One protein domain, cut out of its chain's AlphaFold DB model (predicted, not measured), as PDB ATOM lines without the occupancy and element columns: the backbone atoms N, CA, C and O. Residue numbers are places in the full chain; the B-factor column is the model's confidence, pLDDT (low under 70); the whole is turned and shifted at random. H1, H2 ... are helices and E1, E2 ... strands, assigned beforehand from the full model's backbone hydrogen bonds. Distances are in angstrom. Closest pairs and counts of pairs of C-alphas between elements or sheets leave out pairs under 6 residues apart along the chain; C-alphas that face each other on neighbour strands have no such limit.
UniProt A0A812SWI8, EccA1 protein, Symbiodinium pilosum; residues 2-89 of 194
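This is residues 2 to 89 of the 194 residues of the protein "EccA1 protein" of Symbiodinium pilosum (UniProt A0A812SWI8). Two short parallel strands, E1 and E2, lie side by side near the middle, with H1 and H3 beyond the end where the strands finish and H2 off to one side. The long first stretch, residues 2 to 22, folds back on itself near the end where the strands begin, and residues 80 to 89 make a closing tail. The printed part has 88 residues, with E1, H1, H2, E2, H3 and H4 in chain order; its class is mixed, helices and strands, with 37 residues in named elements, under half. It is compact, with a radius of gyration of the C-alphas of 13.1 A and spans of 31 by 30 by 24 A.

E1, residues 23 to 26, begins at C-alpha 23 (285.815, 221.394, 269.895) and is 9.6 A long; E2, residues 58 to 61, is 10.1 A. H2, residues 40 to 50, is 15.5 A, and H3, residues 65 to 74, is 15.6 A. H1 holds residues 29 to 32, and H4, residues 76 to 79, ends at C-alpha 79 (269.812, 211.530, 272.006).

E1 and E2 are parallel at 15 degrees, with N 24 and O 58 2.8 A apart, within hydrogen-bond range. With H1 and H2 between them they form a strand-helix-strand unit, two parallel neighbour strands joined through helices, with a right-handed crossover. H1 touches H3, closest at the C-alphas of Glu 30 and Leu 68, 5.4 A, and H2, at Leu 32 and Gly 40, 4.3 A. H2 and H3 are close but not clearly touching, with the C-alphas of Arg 41 and Ile 74 6.6 A apart, and about perpendicular at 81 degrees. H3 and H4 only just touch, only at the corner by their link, with 3 pairs of C-alphas within 8 A, the closest Tyr 72 and Glu 79, 5.9 A. E1 is apart from H2, H3 and H4. Every O i to N i+4 pair is within hydrogen-bond range in H2; H3 has 1 of 6, with 6 of 7 O i to N i+3 pairs, and H1 and H4 are too short for an i+4 pair.

The C-alphas farthest apart, those of Asp 12 and Asp 89, are 39.6 A apart. The printed part has no cut, and no link between named elements is long. The mean pLDDT of the printed part is 71.3, with residues 2 to 21, 34 to 38 and 52 to 55 under 70.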
ATOM      1  N   ASP A   2     295.084 226.346 277.501       21.92
ATOM      2  CA  ASP A   2     294.610 227.289 276.490       21.92
ATOM      3  C   ASP A   2     293.505 226.623 275.679       21.92
ATOM      4  O   ASP A   2     293.736 225.629 274.991       21.92
ATOM      5  N   VAL A   3     292.291 227.155 275.785       27.77
ATOM      6  CA  VAL A   3     291.200 226.805 274.881       27.77
ATOM      7  C   VAL A   3     291.455 227.591 273.599       27.77
ATOM      8  O   VAL A   3     291.102 228.767 273.500       27.77
ATOM      9  N   GLN A   4     292.136 226.970 272.634       31.02
ATOM     10  CA  GLN A   4     292.175 227.498 271.274       31.02
ATOM     11  C   GLN A   4     290.729 227.577 270.769       31.02
ATOM     12  O   GLN A   4     290.021 226.571 270.733       31.02
ATOM     13  N   ARG A   5     290.271 228.786 270.424       34.84
ATOM     14  CA  ARG A   5     289.029 228.978 269.669       34.84
ATOM     15  C   ARG A   5     289.215 228.275 268.325       34.84
ATOM     16  O   ARG A   5     289.924 228.793 267.471       34.84
ATOM     17  N   GLY A   6     288.631 227.091 268.170       40.12
ATOM     18  CA  GLY A   6     288.511 226.454 266.866       40.12
ATOM     19  C   GLY A   6     287.562 227.291 266.019       40.12
ATOM     20  O   GLY A   6     286.364 227.326 266.292       40.12
ATOM     21  N   GLU A   7     288.095 228.025 265.047       43.00
ATOM     22  CA  GLU A   7     287.273 228.569 263.971       43.00
ATOM     23  C   GLU A   7     286.765 227.395 263.126       43.00
ATOM     24  O   GLU A   7     287.514 226.474 262.800       43.00
ATOM     25  N   LEU A   8     285.470 227.411 262.812       47.06
ATOM     26  CA  LEU A   8     284.851 226.491 261.863       47.06
ATOM     27  C   LEU A   8     285.506 226.697 260.491       47.06
ATOM     28  O   LEU A   8     285.280 227.722 259.849       47.06
ATOM     29  N   VAL A   9     286.319 225.739 260.050       48.03
ATOM     30  CA  VAL A   9     286.876 225.724 258.694       48.03
ATOM     31  C   VAL A   9     285.873 225.021 257.782       48.03
ATOM     32  O   VAL A   9     285.521 223.861 257.997       48.03
ATOM     33  N   THR A  10     285.382 225.734 256.774       43.16
ATOM     34  CA  THR A  10     284.502 225.190 255.731       43.16
ATOM     35  C   THR A  10     285.232 225.163 254.391       43.16
ATOM     36  O   THR A  10     286.008 226.078 254.114       43.16
ATOM     37  N   ASP A  11     284.992 224.153 253.550       44.62
ATOM     38  CA  ASP A  11     285.467 224.174 252.159       44.62
ATOM     39  C   ASP A  11     284.691 225.183 251.296       44.62
ATOM     40  O   ASP A  11     283.695 225.774 251.722       44.62
ATOM     41  N   ASP A  12     285.127 225.346 250.045       33.53
ATOM     42  CA  ASP A  12     284.497 226.224 249.049       33.53
ATOM     43  C   ASP A  12     283.036 225.835 248.713       33.53
ATOM     44  O   ASP A  12     282.331 226.589 248.043       33.53
ATOM     45  N   ALA A  13     282.568 224.666 249.170       40.47
ATOM     46  CA  ALA A  13     281.192 224.192 249.044       40.47
ATOM     47  C   ALA A  13     280.387 224.310 250.358       40.47
ATOM     48  O   ALA A  13     279.232 223.887 250.398       40.47
ATOM     49  N   GLY A  14     280.969 224.888 251.414       40.31
ATOM     50  CA  GLY A  14     280.337 225.078 252.719       40.31
ATOM     51  C   GLY A  14     280.343 223.844 253.626       40.31
ATOM     52  O   GLY A  14     279.700 223.877 254.672       40.31
ATOM     53  N   ARG A  15     281.052 222.770 253.259       46.00
ATOM     54  CA  ARG A  15     281.159 221.549 254.074       46.00
ATOM     55  C   ARG A  15     282.204 221.725 255.160       46.00
ATOM     56  O   ARG A  15     283.239 222.349 254.927       46.00
ATOM     57  N   MET A  16     281.956 221.159 256.334       55.47
ATOM     58  CA  MET A  16     282.884 221.261 257.462       55.47
ATOM     59  C   MET A  16     284.161 220.456 257.181       55.47
ATOM     60  O   MET A  16     284.108 219.239 257.005       55.47
ATOM     61  N   VAL A  17     285.320 221.118 257.164       51.00
ATOM     62  CA  VAL A  17     286.618 220.469 256.946       51.00
ATOM     63  C   VAL A  17     287.471 220.579 258.204       51.00
ATOM     64  O   VAL A  17     287.946 221.643 258.565       51.00
ATOM     65  N   GLU A  18     287.672 219.424 258.840       52.72
ATOM     66  CA  GLU A  18     288.628 219.140 259.921       52.72
ATOM     67  C   GLU A  18     288.432 219.866 261.267       52.72
ATOM     68  O   GLU A  18     289.067 220.867 261.572       52.72
ATOM     69  N   ALA A  19     287.683 219.220 262.168       53.62
ATOM     70  CA  ALA A  19     287.805 219.416 263.617       53.62
ATOM     71  C   ALA A  19     288.584 218.263 264.290       53.62
ATOM     72  O   ALA A  19     288.244 217.864 265.398       53.62
ATOM     73  N   LYS A  20     289.599 217.668 263.640       53.62
ATOM     74  CA  LYS A  20     290.363 216.541 264.225       53.62
ATOM     75  C   LYS A  20     291.020 216.965 265.547       53.62
ATOM     76  O   LYS A  20     291.910 217.809 265.541       53.62
ATOM     77  N   GLY A  21     290.581 216.385 266.666       62.72
ATOM     78  CA  GLY A  21     291.047 216.737 268.014       62.72
ATOM     79  C   GLY A  21     290.443 218.028 268.585       62.72
ATOM     80  O   GLY A  21     290.905 218.505 269.621       62.72
ATOM     81  N   GLY A  22     289.465 218.628 267.900       74.44
ATOM     82  CA  GLY A  22     288.925 219.954 268.195       74.44
ATOM     83  C   GLY A  22     287.564 219.951 268.898       74.44
ATOM     84  O   GLY A  22     286.883 218.929 269.011       74.44
ATOM     85  N   ILE A  23     287.156 221.138 269.355       80.69
ATOM     86  CA  ILE A  23     285.815 221.394 269.895       80.69
ATOM     87  C   ILE A  23     284.997 222.152 268.846       80.69
ATOM     88  O   ILE A  23     285.364 223.263 268.466       80.69
ATOM     89  N   LEU A  24     283.876 221.576 268.418       83.50
ATOM     90  CA  LEU A  24     282.854 222.250 267.625       83.50
ATOM     91  C   LEU A  24     281.797 222.838 268.570       83.50
ATOM     92  O   LEU A  24     280.994 222.104 269.144       83.50
ATOM     93  N   PHE A  25     281.801 224.160 268.741       84.88
ATOM     94  CA  PHE A  25     280.814 224.869 269.557       84.88
ATOM     95  C   PHE A  25     279.717 225.466 268.672       84.88
ATOM     96  O   PHE A  25     279.993 226.308 267.819       84.88
ATOM     97  N   ILE A  26     278.474 225.046 268.893       86.12
ATOM     98  CA  ILE A  26     277.298 225.500 268.150       86.12
ATOM     99  C   ILE A  26     276.444 226.326 269.105       86.12
ATOM    100  O   ILE A  26     275.685 225.776 269.905       86.12
ATOM    101  N   ASP A  27     276.600 227.647 269.026       86.19
ATOM    102  CA  ASP A  27     275.763 228.587 269.771       86.19
ATOM    103  C   ASP A  27     274.385 228.733 269.120       86.19
ATOM    104  O   ASP A  27     274.251 228.651 267.897       86.19
ATOM    105  N   GLU A  28     273.371 228.969 269.946       85.69
ATOM    106  CA  GLU A  28     271.965 229.041 269.543       85.69
ATOM    107  C   GLU A  28     271.541 227.873 268.629       85.69
ATOM    108  O   GLU A  28     270.906 228.065 267.584       85.69
ATOM    109  N   ALA A  29     271.901 226.640 269.005       86.88
ATOM    110  CA  ALA A  29     271.627 225.440 268.215       86.88
ATOM    111  C   ALA A  29     270.124 225.228 267.953       86.88
ATOM    112  O   ALA A  29     269.744 224.570 266.983       86.88
ATOM    113  N   GLU A  30     269.241 225.854 268.736       81.75
ATOM    114  CA  GLU A  30     267.814 225.914 268.443       81.75
ATOM    115  C   GLU A  30     267.471 226.556 267.083       81.75
ATOM    116  O   GLU A  30     266.383 226.348 266.542       81.75
ATOM    117  N   ARG A  31     268.377 227.335 266.482       82.88
ATOM    118  CA  ARG A  31     268.192 227.878 265.128       82.88
ATOM    119  C   ARG A  31     268.201 226.797 264.047       82.88
ATOM    120  O   ARG A  31     267.663 227.027 262.966       82.88
ATOM    121  N   LEU A  32     268.766 225.623 264.332       79.75
ATOM    122  CA  LEU A  32     268.724 224.468 263.431       79.75
ATOM    123  C   LEU A  32     267.336 223.809 263.401       79.75
ATOM    124  O   LEU A  32     266.992 223.144 262.431       79.75
ATOM    125  N   VAL A  33     266.527 224.005 264.447       71.81
ATOM    126  CA  VAL A  33     265.208 223.361 264.613       71.81
ATOM    127  C   VAL A  33     264.033 224.315 264.428       71.81
ATOM    128  O   VAL A  33     262.906 223.874 264.199       71.81
ATOM    129  N   ASN A  34     264.259 225.624 264.533       69.19
ATOM    130  CA  ASN A  34     263.198 226.612 264.393       69.19
ATOM    131  C   ASN A  34     262.937 226.925 262.901       69.19
ATOM    132  O   ASN A  34     263.792 227.434 262.180       69.19
ATOM    133  N   ASN A  35     261.723 226.598 262.444       60.66
ATOM    134  CA  ASN A  35     261.211 226.823 261.083       60.66
ATOM    135  C   ASN A  35     261.198 228.336 260.721       60.66
ATOM    136  O   ASN A  35     260.851 229.138 261.593       60.66
ATOM    137  N   PRO A  36     261.482 228.749 259.464       54.19
ATOM    138  CA  PRO A  36     261.691 227.942 258.272       54.19
ATOM    139  C   PRO A  36     263.169 227.875 257.894       54.19
ATOM    140  O   PRO A  36     263.615 228.602 257.011       54.19
ATOM    141  N   ASN A  37     263.937 227.006 258.552       63.34
ATOM    142  CA  ASN A  37     265.277 226.675 258.087       63.34
ATOM    143  C   ASN A  37     265.265 225.297 257.401       63.34
ATOM    144  O   ASN A  37     265.442 224.283 258.081       63.34
ATOM    145  N   PRO A  38     265.025 225.230 256.077       65.06
ATOM    146  CA  PRO A  38     264.943 223.962 255.350       65.06
ATOM    147  C   PRO A  38     266.248 223.157 255.399       65.06
ATOM    148  O   PRO A  38     266.201 221.943 255.251       65.06
ATOM    149  N   CYS A  39     267.387 223.805 255.670       75.94
ATOM    150  CA  CYS A  39     268.699 223.160 255.731       75.94
ATOM    151  C   CYS A  39     269.072 222.648 257.134       75.94
ATOM    152  O   CYS A  39     270.089 221.979 257.288       75.94
ATOM    153  N   GLY A  40     268.297 222.967 258.179       78.19
ATOM    154  CA  GLY A  40     268.676 222.659 259.566       78.19
ATOM    155  C   GLY A  40     268.811 221.161 259.852       78.19
ATOM    156  O   GLY A  40     269.680 220.747 260.618       78.19
ATOM    157  N   ARG A  41     267.995 220.341 259.177       78.56
ATOM    158  CA  ARG A  41     268.087 218.880 259.233       78.56
ATOM    159  C   ARG A  41     269.367 218.362 258.578       78.56
ATOM    160  O   ARG A  41     270.065 217.577 259.208       78.56
ATOM    161  N   ASP A  42     269.676 218.822 257.369       81.38
ATOM    162  CA  ASP A  42     270.854 218.376 256.614       81.38
ATOM    163  C   ASP A  42     272.147 218.714 257.370       81.38
ATOM    164  O   ASP A  42     273.034 217.875 257.507       81.38
ATOM    165  N   VAL A  43     272.206 219.910 257.969       83.38
ATOM    166  CA  VAL A  43     273.323 220.330 258.830       83.38
ATOM    167  C   VAL A  43     273.451 219.423 260.057       83.38
ATOM    168  O   VAL A  43     274.555 219.008 260.405       83.38
ATOM    169  N   LEU A  44     272.337 219.083 260.719       82.50
ATOM    170  CA  LEU A  44     272.370 218.174 261.866       82.50
ATOM    171  C   LEU A  44     272.816 216.763 261.460       82.50
ATOM    172  O   LEU A  44     273.562 216.129 262.201       82.50
ATOM    173  N   GLU A  45     272.399 216.272 260.292       81.12
ATOM    174  CA  GLU A  45     272.842 214.983 259.753       81.12
ATOM    175  C   GLU A  45     274.355 214.977 259.452       81.12
ATOM    176  O   GLU A  45     275.032 214.005 259.794       81.12
ATOM    177  N   GLU A  46     274.914 216.072 258.928       82.38
ATOM    178  CA  GLU A  46     276.363 216.221 258.715       82.38
ATOM    179  C   GLU A  46     277.139 216.241 260.045       82.38
ATOM    180  O   GLU A  46     278.117 215.509 260.201       82.38
ATOM    181  N   ILE A  47     276.659 216.984 261.052       82.56
ATOM    182  CA  ILE A  47     277.243 216.979 262.408       82.56
ATOM    183  C   ILE A  47     277.207 215.568 263.013       82.56
ATOM    184  O   ILE A  47     278.158 215.123 263.650       82.56
ATOM    185  N   MET A  48     276.116 214.835 262.802       80.06
ATOM    186  CA  MET A  48     275.965 213.470 263.305       80.06
ATOM    187  C   MET A  48     276.895 212.476 262.607       80.06
ATOM    188  O   MET A  48     277.388 211.554 263.258       80.06
ATOM    189  N   ALA A  49     277.168 212.668 261.315       79.56
ATOM    190  CA  ALA A  49     278.181 211.902 260.595       79.56
ATOM    191  C   ALA A  49     279.592 212.184 261.143       79.56
ATOM    192  O   ALA A  49     280.397 211.259 261.254       79.56
ATOM    193  N   LEU A  50     279.864 213.429 261.559       75.69
ATOM    194  CA  LEU A  50     281.110 213.794 262.238       75.69
ATOM    195  C   LEU A  50     281.255 213.161 263.625       75.69
ATOM    196  O   LEU A  50     282.385 212.994 264.050       75.69
ATOM    197  N   LEU A  51     280.163 212.800 264.308       75.44
ATOM    198  CA  LEU A  51     280.150 212.149 265.633       75.44
ATOM    199  C   LEU A  51     280.255 210.605 265.579       75.44
ATOM    200  O   LEU A  51     279.974 209.929 266.570       75.44
ATOM    201  N   GLY A  52     280.558 210.022 264.414       69.31
ATOM    202  CA  GLY A  52     280.703 208.571 264.242       69.31
ATOM    203  C   GLY A  52     281.899 207.963 264.995       69.31
ATOM    204  O   GLY A  52     282.774 208.675 265.474       69.31
ATOM    205  N   ASP A  53     281.962 206.626 265.047       58.97
ATOM    206  CA  ASP A  53     282.804 205.808 265.954       58.97
ATOM    207  C   ASP A  53     284.334 206.069 265.952       58.97
ATOM    208  O   ASP A  53     285.051 205.490 266.764       58.97
ATOM    209  N   ALA A  54     284.855 206.928 265.072       56.84
ATOM    210  CA  ALA A  54     286.277 207.270 264.966       56.84
ATOM    211  C   ALA A  54     286.556 208.787 265.037       56.84
ATOM    212  O   ALA A  54     287.595 209.247 264.562       56.84
ATOM    213  N   SER A  55     285.625 209.584 265.571       63.56
ATOM    214  CA  SER A  55     285.774 211.037 265.626       63.56
ATOM    215  C   SER A  55     286.519 211.513 266.873       63.56
ATOM    216  O   SER A  55     286.006 211.399 267.985       63.56
ATOM    217  N   ASP A  56     287.661 212.174 266.690       74.62
ATOM    218  CA  ASP A  56     288.359 212.925 267.749       74.62
ATOM    219  C   ASP A  56     287.712 214.308 268.010       74.62
ATOM    220  O   ASP A  56     288.394 215.265 268.373       74.62
ATOM    221  N   VAL A  57     286.406 214.464 267.760       77.44
ATOM    222  CA  VAL A  57     285.702 215.758 267.809       77.44
ATOM    223  C   VAL A  57     284.758 215.799 269.002       77.44
ATOM    224  O   VAL A  57     283.912 214.924 269.166       77.44
ATOM    225  N   THR A  58     284.852 216.851 269.815       83.12
ATOM    226  CA  THR A  58     283.836 217.151 270.835       83.12
ATOM    227  C   THR A  58     282.863 218.185 270.288       83.12
ATOM    228  O   THR A  58     283.279 219.279 269.921       83.12
ATOM    229  N   VAL A  59     281.568 217.876 270.264       84.75
ATOM    230  CA  VAL A  59     280.524 218.831 269.860       84.75
ATOM    231  C   VAL A  59     279.806 219.360 271.100       84.75
ATOM    232  O   VAL A  59     279.368 218.581 271.945       84.75
ATOM    233  N   ILE A  60     279.677 220.682 271.209       87.75
ATOM    234  CA  ILE A  60     278.931 221.363 272.271       87.75
ATOM    235  C   ILE A  60     277.775 222.128 271.631       87.75
ATOM    236  O   ILE A  60     277.997 223.099 270.910       87.75
ATOM    237  N   PHE A  61     276.544 221.712 271.929       88.50
ATOM    238  CA  PHE A  61     275.338 222.464 271.586       88.50
ATOM    239  C   PHE A  61     274.982 223.405 272.737       88.50
ATOM    240  O   PHE A  61     274.798 222.959 273.872       88.50
ATOM    241  N   ALA A  62     274.868 224.699 272.451       89.94
ATOM    242  CA  ALA A  62     274.432 225.714 273.401       89.94
ATOM    243  C   ALA A  62     273.127 226.361 272.928       89.94
ATOM    244  O   ALA A  62     272.870 226.477 271.732       89.94
ATOM    245  N   GLY A  63     272.277 226.738 273.880       88.38
ATOM    246  CA  GLY A  63     270.945 227.253 273.591       88.38
ATOM    247  C   GLY A  63     270.008 227.171 274.786       88.38
ATOM    248  O   GLY A  63     270.342 226.624 275.845       88.38
ATOM    249  N   TYR A  64     268.796 227.698 274.630       84.56
ATOM    250  CA  TYR A  64     267.780 227.579 275.672       84.56
ATOM    251  C   TYR A  64     267.297 226.133 275.799       84.56
ATOM    252  O   TYR A  64     266.832 225.540 274.828       84.56
ATOM    253  N   ARG A  65     267.310 225.580 277.021       85.19
ATOM    254  CA  ARG A  65     266.941 224.174 277.299       85.19
ATOM    255  C   ARG A  65     265.653 223.727 276.602       85.19
ATOM    256  O   ARG A  65     265.628 222.686 275.956       85.19
ATOM    257  N   LYS A  66     264.586 224.522 276.722       84.31
ATOM    258  CA  LYS A  66     263.268 224.230 276.124       84.31
ATOM    259  C   LYS A  66     263.317 224.087 274.596       84.31
ATOM    260  O   LYS A  66     262.473 223.408 274.020       84.31
ATOM    261  N   ASP A  67     264.269 224.758 273.957       85.12
ATOM    262  CA  ASP A  67     264.418 224.799 272.513       85.12
ATOM    263  C   ASP A  67     265.433 223.754 272.031       85.12
ATOM    264  O   ASP A  67     265.173 223.102 271.024       85.12
ATOM    265  N   LEU A  68     266.501 223.490 272.797       86.81
ATOM    266  CA  LEU A  68     267.448 222.400 272.525       86.81
ATOM    267  C   LEU A  68     266.784 221.020 272.539       86.81
ATOM    268  O   LEU A  68     267.138 220.175 271.726       86.81
ATOM    269  N   VAL A  69     265.765 220.799 273.379       83.62
ATOM    270  CA  VAL A  69     264.995 219.537 273.379       83.62
ATOM    271  C   VAL A  69     264.381 219.238 272.003       83.62
ATOM    272  O   VAL A  69     264.186 218.079 271.646       83.62
ATOM    273  N   LYS A  70     264.111 220.259 271.182       83.75
ATOM    274  CA  LYS A  70     263.579 220.054 269.828       83.75
ATOM    275  C   LYS A  70     264.614 219.452 268.869       83.75
ATOM    276  O   LYS A  70     264.200 218.901 267.855       83.75
ATOM    277  N   LEU A  71     265.918 219.513 269.171       81.50
ATOM    278  CA  LEU A  71     266.960 218.848 268.374       81.50
ATOM    279  C   LEU A  71     266.754 217.329 268.352       81.50
ATOM    280  O   LEU A  71     266.903 216.710 267.299       81.50
ATOM    281  N   TYR A  72     266.308 216.749 269.471       80.00
ATOM    282  CA  TYR A  72     265.982 215.324 269.569       80.00
ATOM    283  C   TYR A  72     264.860 214.906 268.613       80.00
ATOM    284  O   TYR A  72     264.887 213.804 268.073       80.00
ATOM    285  N   ASN A  73     263.913 215.807 268.329       76.94
ATOM    286  CA  ASN A  73     262.805 215.528 267.413       76.94
ATOM    287  C   ASN A  73     263.237 215.476 265.937       76.94
ATOM    288  O   ASN A  73     262.493 214.947 265.114       76.94
ATOM    289  N   ILE A  74     264.391 216.051 265.574       74.19
ATOM    290  CA  ILE A  74     264.898 216.014 264.192       74.19
ATOM    291  C   ILE A  74     265.657 214.716 263.927       74.19
ATOM    292  O   ILE A  74     265.553 214.155 262.835       74.19
ATOM    293  N   ASN A  75     266.410 214.231 264.913       73.69
ATOM    294  CA  ASN A  75     267.183 213.006 264.789       73.69
ATOM    295  C   ASN A  75     267.213 212.268 266.133       73.69
ATOM    296  O   ASN A  75     267.980 212.625 267.023       73.69
ATOM    297  N   GLU A  76     266.431 211.192 266.258       73.25
ATOM    298  CA  GLU A  76     266.408 210.338 267.462       73.25
ATOM    299  C   GLU A  76     267.791 209.735 267.782       73.25
ATOM    300  O   GLU A  76     268.104 209.401 268.924       73.25
ATOM    301  N   GLY A  77     268.667 209.613 266.777       78.38
ATOM    302  CA  GLY A  77     270.043 209.166 266.960       78.38
ATOM    303  C   GLY A  77     270.914 210.156 267.735       78.38
ATOM    304  O   GLY A  77     271.950 209.735 268.257       78.38
ATOM    305  N   LEU A  78     270.521 211.435 267.810       78.81
ATOM    306  CA  LEU A  78     271.230 212.479 268.552       78.81
ATOM    307  C   LEU A  78     271.163 212.219 270.056       78.81
ATOM    308  O   LEU A  78     272.189 212.294 270.720       78.81
ATOM    309  N   GLU A  79     269.997 211.825 270.578       78.75
ATOM    310  CA  GLU A  79     269.812 211.530 272.006       78.75
ATOM    311  C   GLU A  79     270.805 210.466 272.495       78.75
ATOM    312  O   GLU A  79     271.418 210.613 273.546       78.75
ATOM    313  N   ARG A  80     271.066 209.438 271.677       79.62
ATOM    314  CA  ARG A  80     272.030 208.372 272.006       79.62
ATOM    315  C   ARG A  80     273.494 208.819 271.983       79.62
ATOM    316  O   ARG A  80     274.336 208.096 272.502       79.62
ATOM    317  N   ARG A  81     273.807 209.946 271.335       80.25
ATOM    318  CA  ARG A  81     275.174 210.481 271.175       80.25
ATOM    319  C   ARG A  81     275.450 211.699 272.054       80.25
ATOM    320  O   ARG A  81     276.606 212.108 272.169       80.25
ATOM    321  N   ILE A  82     274.431 212.268 272.695       81.19
ATOM    322  CA  ILE A  82     274.617 213.270 273.745       81.19
ATOM    323  C   ILE A  82     274.913 212.534 275.051       81.19
ATOM    324  O   ILE A  82     274.037 211.977 275.700       81.19
ATOM    325  N   HIS A  83     276.187 212.532 275.432       79.12
ATOM    326  CA  HIS A  83     276.667 211.835 276.627       79.12
ATOM    327  C   HIS A  83     276.632 212.712 277.888       79.12
ATOM    328  O   HIS A  83     276.844 212.216 278.994       79.12
ATOM    329  N   MET A  84     276.407 214.022 277.734       86.81
ATOM    330  CA  MET A  84     276.471 214.995 278.821       86.81
ATOM    331  C   MET A  84     275.536 216.176 278.556       86.81
ATOM    332  O   MET A  84     275.624 216.822 277.516       86.81
ATOM    333  N   GLU A  85     274.704 216.501 279.545       88.38
ATOM    334  CA  GLU A  85     273.926 217.737 279.588       88.38
ATOM    335  C   GLU A  85     274.411 218.591 280.765       88.38
ATOM    336  O   GLU A  85     274.442 218.130 281.907       88.38
ATOM    337  N   ILE A  86     274.783 219.845 280.497       90.56
ATOM    338  CA  ILE A  86     275.157 220.812 281.535       90.56
ATOM    339  C   ILE A  86     274.075 221.885 281.596       90.56
ATOM    340  O   ILE A  86     273.805 222.565 280.608       90.56
ATOM    341  N   HIS A  87     273.470 222.056 282.771       89.06
ATOM    342  CA  HIS A  87     272.552 223.157 283.028       89.06
ATOM    343  C   HIS A  87     273.288 224.301 283.724       89.06
ATOM    344  O   HIS A  87     273.936 224.090 284.748       89.06
ATOM    345  N   LEU A  88     273.183 225.502 283.160       89.44
ATOM    346  CA  LEU A  88     273.679 226.726 283.774       89.44
ATOM    347  C   LEU A  88     272.488 227.483 284.357       89.44
ATOM    348  O   LEU A  88     271.641 227.971 283.608       89.44
ATOM    349  N   ASP A  89     272.432 227.549 285.684       89.62
ATOM    350  CA  ASP A  89     271.419 228.322 286.390       89.62
ATOM    351  C   ASP A  89     271.654 229.832 286.211       89.62
ATOM    352  O   ASP A  89     272.773 230.303 285.975       89.62
TER     353      ASP A  89